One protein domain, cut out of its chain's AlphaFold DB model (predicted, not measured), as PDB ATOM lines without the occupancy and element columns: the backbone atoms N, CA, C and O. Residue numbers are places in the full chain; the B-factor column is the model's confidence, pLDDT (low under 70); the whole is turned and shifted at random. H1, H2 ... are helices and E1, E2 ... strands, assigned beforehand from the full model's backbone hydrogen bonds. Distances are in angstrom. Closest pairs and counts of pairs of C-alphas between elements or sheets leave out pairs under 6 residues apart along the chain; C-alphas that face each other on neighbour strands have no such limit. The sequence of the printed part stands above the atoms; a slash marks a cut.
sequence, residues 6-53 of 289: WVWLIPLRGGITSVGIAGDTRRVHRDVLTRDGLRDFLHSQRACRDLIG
ATOM      1  N   TRP A   6     120.545 146.173 179.313       96.94
ATOM      2  CA  TRP A   6     121.346 147.316 178.926       96.94
ATOM      3  C   TRP A   6     120.689 148.624 179.353       96.94
ATOM      4  O   TRP A   6     119.503 148.671 179.671       96.94
ATOM      5  N   VAL A   7     121.512 149.669 179.409       97.50
ATOM      6  CA  VAL A   7     121.119 151.028 179.780       97.50
ATOM      7  C   VAL A   7     121.464 151.931 178.606       97.50
ATOM      8  O   VAL A   7     122.584 151.840 178.092       97.50
ATOM      9  N   TRP A   8     120.533 152.786 178.189       97.25
ATOM     10  CA  TRP A   8     120.813 153.866 177.246       97.25
ATOM     11  C   TRP A   8     120.982 155.191 177.982       97.25
ATOM     12  O   TRP A   8     120.342 155.440 179.002       97.25
ATOM     13  N   LEU A   9     121.843 156.044 177.431       95.88
ATOM     14  CA  LEU A   9     121.976 157.450 177.792       95.88
ATOM     15  C   LEU A   9     122.040 158.226 176.475       95.88
ATOM     16  O   LEU A   9     123.042 158.152 175.765       95.88
ATOM     17  N   ILE A  10     120.953 158.903 176.112       96.50
ATOM     18  CA  ILE A  10     120.799 159.603 174.831       96.50
ATOM     19  C   ILE A  10     120.697 161.103 175.120       96.50
ATOM     20  O   ILE A  10     119.652 161.556 175.600       96.50
ATOM     21  N   PRO A  11     121.759 161.884 174.855       96.06
ATOM     22  CA  PRO A  11     121.714 163.332 174.993       96.06
ATOM     23  C   PRO A  11     120.676 163.937 174.044       96.06
ATOM     24  O   PRO A  11     120.663 163.652 172.847       96.06
ATOM     25  N   LEU A  12     119.816 164.792 174.586       96.19
ATOM     26  CA  LEU A  12     118.820 165.579 173.869       96.19
ATOM     27  C   LEU A  12     119.206 167.067 173.901       96.19
ATOM     28  O   LEU A  12     120.170 167.495 174.541       96.19
ATOM     29  N   ARG A  13     118.439 167.897 173.189       95.31
ATOM     30  CA  ARG A  13     118.636 169.351 173.199       95.31
ATOM     31  C   ARG A  13     118.364 169.927 174.595       95.31
ATOM     32  O   ARG A  13     117.456 169.487 175.290       95.31
ATOM     33  N   GLY A  14     119.102 170.978 174.958       93.69
ATOM     34  CA  GLY A  14     118.815 171.778 176.155       93.69
ATOM     35  C   GLY A  14     119.358 171.194 177.461       93.69
ATOM     36  O   GLY A  14     118.841 171.528 178.517       93.69
ATOM     37  N   GLY A  15     120.375 170.330 177.398       93.06
ATOM     38  CA  GLY A  15     120.970 169.710 178.591       93.06
ATOM     39  C   GLY A  15     120.150 168.552 179.168       93.06
ATOM     40  O   GLY A  15     120.447 168.083 180.261       93.06
ATOM     41  N   ILE A  16     119.132 168.085 178.439       96.44
ATOM     42  CA  ILE A  16     118.303 166.939 178.815       96.44
ATOM     43  C   ILE A  16     118.968 165.662 178.297       96.44
ATOM     44  O   ILE A  16     119.457 165.638 177.172       96.44
ATOM     45  N   THR A  17     118.934 164.582 179.074       97.06
ATOM     46  CA  THR A  17     119.376 163.252 178.633       97.06
ATOM     47  C   THR A  17     118.248 162.256 178.862       97.06
ATOM     48  O   THR A  17     117.742 162.145 179.976       97.06
ATOM     49  N   SER A  18     117.862 161.514 177.823       97.38
ATOM     50  CA  SER A  18     116.993 160.346 177.984       97.38
ATOM     51  C   SER A  18     117.815 159.196 178.556       97.38
ATOM     52  O   SER A  18     118.834 158.813 177.978       97.38
ATOM     53  N   VAL A  19     117.380 158.655 179.691       97.44
ATOM     54  CA  VAL A  19     118.025 157.525 180.361       97.44
ATOM     55  C   VAL A  19     116.985 156.450 180.603       97.44
ATOM     56  O   VAL A  19     115.899 156.732 181.103       97.44
ATOM     57  N   GLY A  20     117.317 155.210 180.277       96.38
ATOM     58  CA  GLY A  20     116.425 154.100 180.553       96.38
ATOM     59  C   GLY A  20     117.107 152.760 180.410       96.38
ATOM     60  O   GLY A  20     118.266 152.662 180.000       96.38
ATOM     61  N   ILE A  21     116.378 151.725 180.812       96.94
ATOM     62  CA  ILE A  21     116.863 150.353 180.809       96.94
ATOM     63  C   ILE A  21     115.902 149.469 180.030       96.94
ATOM     64  O   ILE A  21     114.684 149.626 180.111       96.94
ATOM     65  N   ALA A  22     116.459 148.500 179.319       96.62
ATOM     66  CA  ALA A  22     115.714 147.383 178.764       96.62
ATOM     67  C   ALA A  22     116.412 146.092 179.177       96.62
ATOM     68  O   ALA A  22     117.645 146.007 179.207       96.62
ATOM     69  N   GLY A  23     115.628 145.090 179.556       96.00
ATOM     70  CA  GLY A  23     116.171 143.886 180.157       96.00
ATOM     71  C   GLY A  23     115.224 142.710 180.121       96.00
ATOM     72  O   GLY A  23     114.003 142.849 180.058       96.00
ATOM     73  N   ASP A  24     115.829 141.535 180.196       94.81
ATOM     74  CA  ASP A  24     115.121 140.282 180.335       94.81
ATOM     75  C   ASP A  24     114.477 140.202 181.723       94.81
ATOM     76  O   ASP A  24     115.136 140.400 182.745       94.81
ATOM     77  N   THR A  25     113.191 139.857 181.772       93.38
ATOM     78  CA  THR A  25     112.434 139.693 183.027       93.38
ATOM     79  C   THR A  25     113.011 138.635 183.977       93.38
ATOM     80  O   THR A  25     112.718 138.660 185.168       93.38
ATOM     81  N   ARG A  26     113.867 137.725 183.489       94.12
ATOM     82  CA  ARG A  26     114.627 136.761 184.307       94.12
ATOM     83  C   ARG A  26     115.776 137.414 185.089       94.12
ATOM     84  O   ARG A  26     116.335 136.789 185.986       94.12
ATOM     85  N   ARG A  27     116.175 138.630 184.707       94.00
ATOM     86  CA  ARG A  27     117.391 139.324 185.162       94.00
ATOM     87  C   ARG A  27     117.105 140.689 185.772       94.00
ATOM     88  O   ARG A  27     117.788 141.077 186.715       94.00
ATOM     89  N   VAL A  28     116.111 141.403 185.249       94.62
ATOM     90  CA  VAL A  28     115.699 142.721 185.733       94.62
ATOM     91  C   VAL A  28     114.377 142.594 186.476       94.62
ATOM     92  O   VAL A  28     113.364 142.193 185.906       94.62
ATOM     93  N   HIS A  29     114.403 142.928 187.767       93.31
ATOM     94  CA  HIS A  29     113.222 142.883 188.621       93.31
ATOM     95  C   HIS A  29     112.261 144.037 188.306       93.31
ATOM     96  O   HIS A  29     112.670 145.091 187.825       93.31
ATOM     97  N   ARG A  30     110.971 143.854 188.607       94.62
ATOM     98  CA  ARG A  30     109.911 144.817 188.265       94.62
ATOM     99  C   ARG A  30     109.968 146.129 189.052       94.62
ATOM    100  O   ARG A  30     109.238 147.046 188.694       94.62
ATOM    101  N   ASP A  31     110.828 146.247 190.062       95.44
ATOM    102  CA  ASP A  31     110.974 147.482 190.853       95.44
ATOM    103  C   ASP A  31     111.370 148.677 189.974       95.44
ATOM    104  O   ASP A  31     110.925 149.801 190.201       95.44
ATOM    105  N   VAL A  32     112.109 148.412 188.892       96.25
ATOM    106  CA  VAL A  32     112.507 149.403 187.879       96.25
ATOM    107  C   VAL A  32     111.328 150.009 187.108       96.25
ATOM    108  O   VAL A  32     111.503 150.986 186.389       96.25
ATOM    109  N   LEU A  33     110.121 149.442 187.235       95.94
ATOM    110  CA  LEU A  33     108.892 149.986 186.647       95.94
ATOM    111  C   LEU A  33     108.310 151.146 187.472       95.94
ATOM    112  O   LEU A  33     107.232 151.644 187.155       95.94
ATOM    113  N   THR A  34     109.023 151.593 188.506       97.19
ATOM    114  CA  THR A  34     108.738 152.818 189.258       97.19
ATOM    115  C   THR A  34     109.890 153.808 189.115       97.19
ATOM    116  O   THR A  34     111.037 153.406 188.912       97.19
ATOM    117  N   ARG A  35     109.600 155.106 189.251       97.38
ATOM    118  CA  ARG A  35     110.613 156.170 189.186       97.38
ATOM    119  C   ARG A  35     111.742 155.949 190.193       97.38
ATOM    120  O   ARG A  35     112.909 155.996 189.811       97.38
ATOM    121  N   ASP A  36     111.391 155.674 191.447       97.38
ATOM    122  CA  ASP A  36     112.372 155.471 192.516       97.38
ATOM    123  C   ASP A  36     113.153 154.171 192.317       97.38
ATOM    124  O   ASP A  36     114.376 154.178 192.400       97.38
ATOM    125  N   GLY A  37     112.492 153.075 191.931       97.44
ATOM    126  CA  GLY A  37     113.194 151.819 191.669       97.44
ATOM    127  C   GLY A  37     114.129 151.885 190.456       97.44
ATOM    128  O   GLY A  37     115.215 151.306 190.493       97.44
ATOM    129  N   LEU A  38     113.769 152.623 189.396       97.69
ATOM    130  CA  LEU A  38     114.681 152.890 188.278       97.69
ATOM    131  C   LEU A  38     115.881 153.724 188.740       97.69
ATOM    132  O   LEU A  38     117.018 153.404 188.391       97.69
ATOM    133  N   ARG A  39     115.640 154.773 189.532       97.06
ATOM    134  CA  ARG A  39     116.693 155.612 190.110       97.06
ATOM    135  C   ARG A  39     117.655 154.773 190.944       97.06
ATOM    136  O   ARG A  39     118.848 154.759 190.646       97.06
ATOM    137  N   ASP A  40     117.152 154.019 191.910       97.00
ATOM    138  CA  ASP A  40     117.963 153.165 192.778       97.00
ATOM    139  C   ASP A  40     118.773 152.146 191.966       97.00
ATOM    140  O   ASP A  40     119.978 151.979 192.180       97.00
ATOM    141  N   PHE A  41     118.146 151.520 190.964       97.25
ATOM    142  CA  PHE A  41     118.828 150.602 190.059       97.25
ATOM    143  C   PHE A  41     119.982 151.282 189.314       97.25
ATOM    144  O   PHE A  41     121.103 150.768 189.327       97.25
ATOM    145  N   LEU A  42     119.753 152.441 188.694       97.06
ATOM    146  CA  LEU A  42     120.792 153.161 187.958       97.06
ATOM    147  C   LEU A  42     121.920 153.636 188.885       97.06
ATOM    148  O   LEU A  42     123.090 153.459 188.552       97.06
ATOM    149  N   HIS A  43     121.610 154.154 190.075       96.56
ATOM    150  CA  HIS A  43     122.630 154.584 191.040       96.56
ATOM    151  C   HIS A  43     123.430 153.417 191.645       96.56
ATOM    152  O   HIS A  43     124.588 153.601 192.051       96.56
ATOM    153  N   SER A  44     122.873 152.201 191.654       95.50
ATOM    154  CA  SER A  44     123.618 150.991 192.029       95.50
ATOM    155  C   SER A  44     124.753 150.666 191.043       95.50
ATOM    156  O   SER A  44     125.773 150.092 191.432       95.50
ATOM    157  N   GLN A  45     124.629 151.078 189.776       94.25
ATOM    158  CA  GLN A  45     125.631 150.847 188.737       94.25
ATOM    159  C   GLN A  45     126.626 152.008 188.689       94.25
ATOM    160  O   GLN A  45     126.253 153.135 188.378       94.25
ATOM    161  N   ARG A  46     127.920 151.743 188.934       94.00
ATOM    162  CA  ARG A  46     128.957 152.795 189.017       94.00
ATOM    163  C   ARG A  46     128.938 153.758 187.828       94.00
ATOM    164  O   ARG A  46     128.838 154.955 188.037       94.00
ATOM    165  N   ALA A  47     128.979 153.239 186.601       92.19
ATOM    166  CA  ALA A  47     129.011 154.083 185.405       92.19
ATOM    167  C   ALA A  47     127.764 154.973 185.274       92.19
ATOM    168  O   ALA A  47     127.881 156.136 184.910       92.19
ATOM    169  N   CYS A  48     126.578 154.449 185.596       96.12
ATOM    170  CA  CYS A  48     125.345 155.231 185.535       96.12
ATOM    171  C   CYS A  48     125.308 156.280 186.647       96.12
ATOM    172  O   CYS A  48     125.021 157.435 186.365       96.12
ATOM    173  N   ARG A  49     125.669 155.915 187.883       96.56
ATOM    174  CA  ARG A  49     125.774 156.864 188.998       96.56
ATOM    175  C   ARG A  49     126.722 158.018 188.682       96.56
ATOM    176  O   ARG A  49     126.362 159.160 188.930       96.56
ATOM    177  N   ASP A  50     127.900 157.718 188.142       95.88
ATOM    178  CA  ASP A  50     128.918 158.727 187.844       95.88
ATOM    179  C   ASP A  50     128.468 159.664 186.700       95.88
ATOM    180  O   ASP A  50     128.782 160.850 186.724       95.88
ATOM    181  N   LEU A  51     127.708 159.155 185.717       94.25
ATOM    182  CA  LEU A  51     127.179 159.945 184.595       94.25
ATOM    183  C   LEU A  51     125.916 160.745 184.945       94.25
ATOM    184  O   LEU A  51     125.722 161.834 184.412       94.25
ATOM    185  N   ILE A  52     125.044 160.204 185.800       95.50
ATOM    186  CA  ILE A  52     123.775 160.836 186.193       95.50
ATOM    187  C   ILE A  52     124.003 161.853 187.316       95.50
ATOM    188  O   ILE A  52     123.412 162.930 187.285       95.50
ATOM    189  N   GLY A  53     124.859 161.537 188.294       93.62
ATOM    190  CA  GLY A  53     125.117 162.399 189.450       93.62
ATOM    191  C   GLY A  53     123.825 162.836 190.146       93.62
ATOM    192  O   GLY A  53     122.903 162.041 190.312       93.62
TER     193      GLY A  53
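What this domain is: This is residues 6 to 53 of the 289 residues of an uncharacterized protein of Planctomycetes bacterium (UniProt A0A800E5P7). A long two-stranded hairpin, E1 and E2, has two helices over one face, H2 crossing near E2 and H3 folding back near E1, while the other face is bare; the short helix H1, which comes before H2 along the chain, makes a corner with it and lies off to the side of the hairpin, away from E1. The hairpin's turn at Gly 14 and the loop around Arg 26 make the two ends of the length. The printed part has 48 residues, in the order E1 E2 H1 H2 H3, and its class is mixed, helices and strands; the sheet E1 - E2 is antiparallel. It is only just compact, close to loose, with a radius of gyration of the C-alphas of 11.2 A, and spans 35 by 17 by 17 A, a rod.

Where its parts are: Strand E2, residues 17 to 23, is 19.7 A long, and E1, residues 6 to 11, is 16.5 A, beginning at C-alpha 6 (121.346, 147.316, 178.926). H2, residues 35 to 44, is 14.3 A long, from C-alpha 35 at (110.613, 156.170, 189.186). H1, residues 30 to 33, measures 5.5 A, and H3, residues 46 to 52, measures 10.0 A, ending at C-alpha 52 (123.775, 160.836, 186.193).

How they stand to each other: E1 and E2 form a hairpin, antiparallel at 165 degrees, with N 8 and O 20 at 2.9 A and N 10 and O 18 at 2.8 A, within hydrogen-bond range. H2 and E2 are near each other, with 8 pairs of C-alphas within 10 A; H3 and E1 are too, with 5. E1 and H2 are only just apart, their closest C-alphas at 8.5 A. H2 and H3 touch only at the corner, the closest C-alphas being those of His 43 and Arg 49 at 4.4 A, at a steep tilt of 51 degrees, opposite ways. H1 and H2 touch only at the corner, closest at the C-alphas of Val 32 and Leu 38, 4.1 A. H1 and H3 are apart. In H2 and H3 every O i to N i+4 pair is within hydrogen-bond range; H1 is too short for such a pair.

The domain as a whole: The C-alphas farthest apart, those of Gly 14 and Arg 26, are 36.2 A apart. The printed part has no cut and no long link. Its mean pLDDT is 95.8, and no printed residue is under 70.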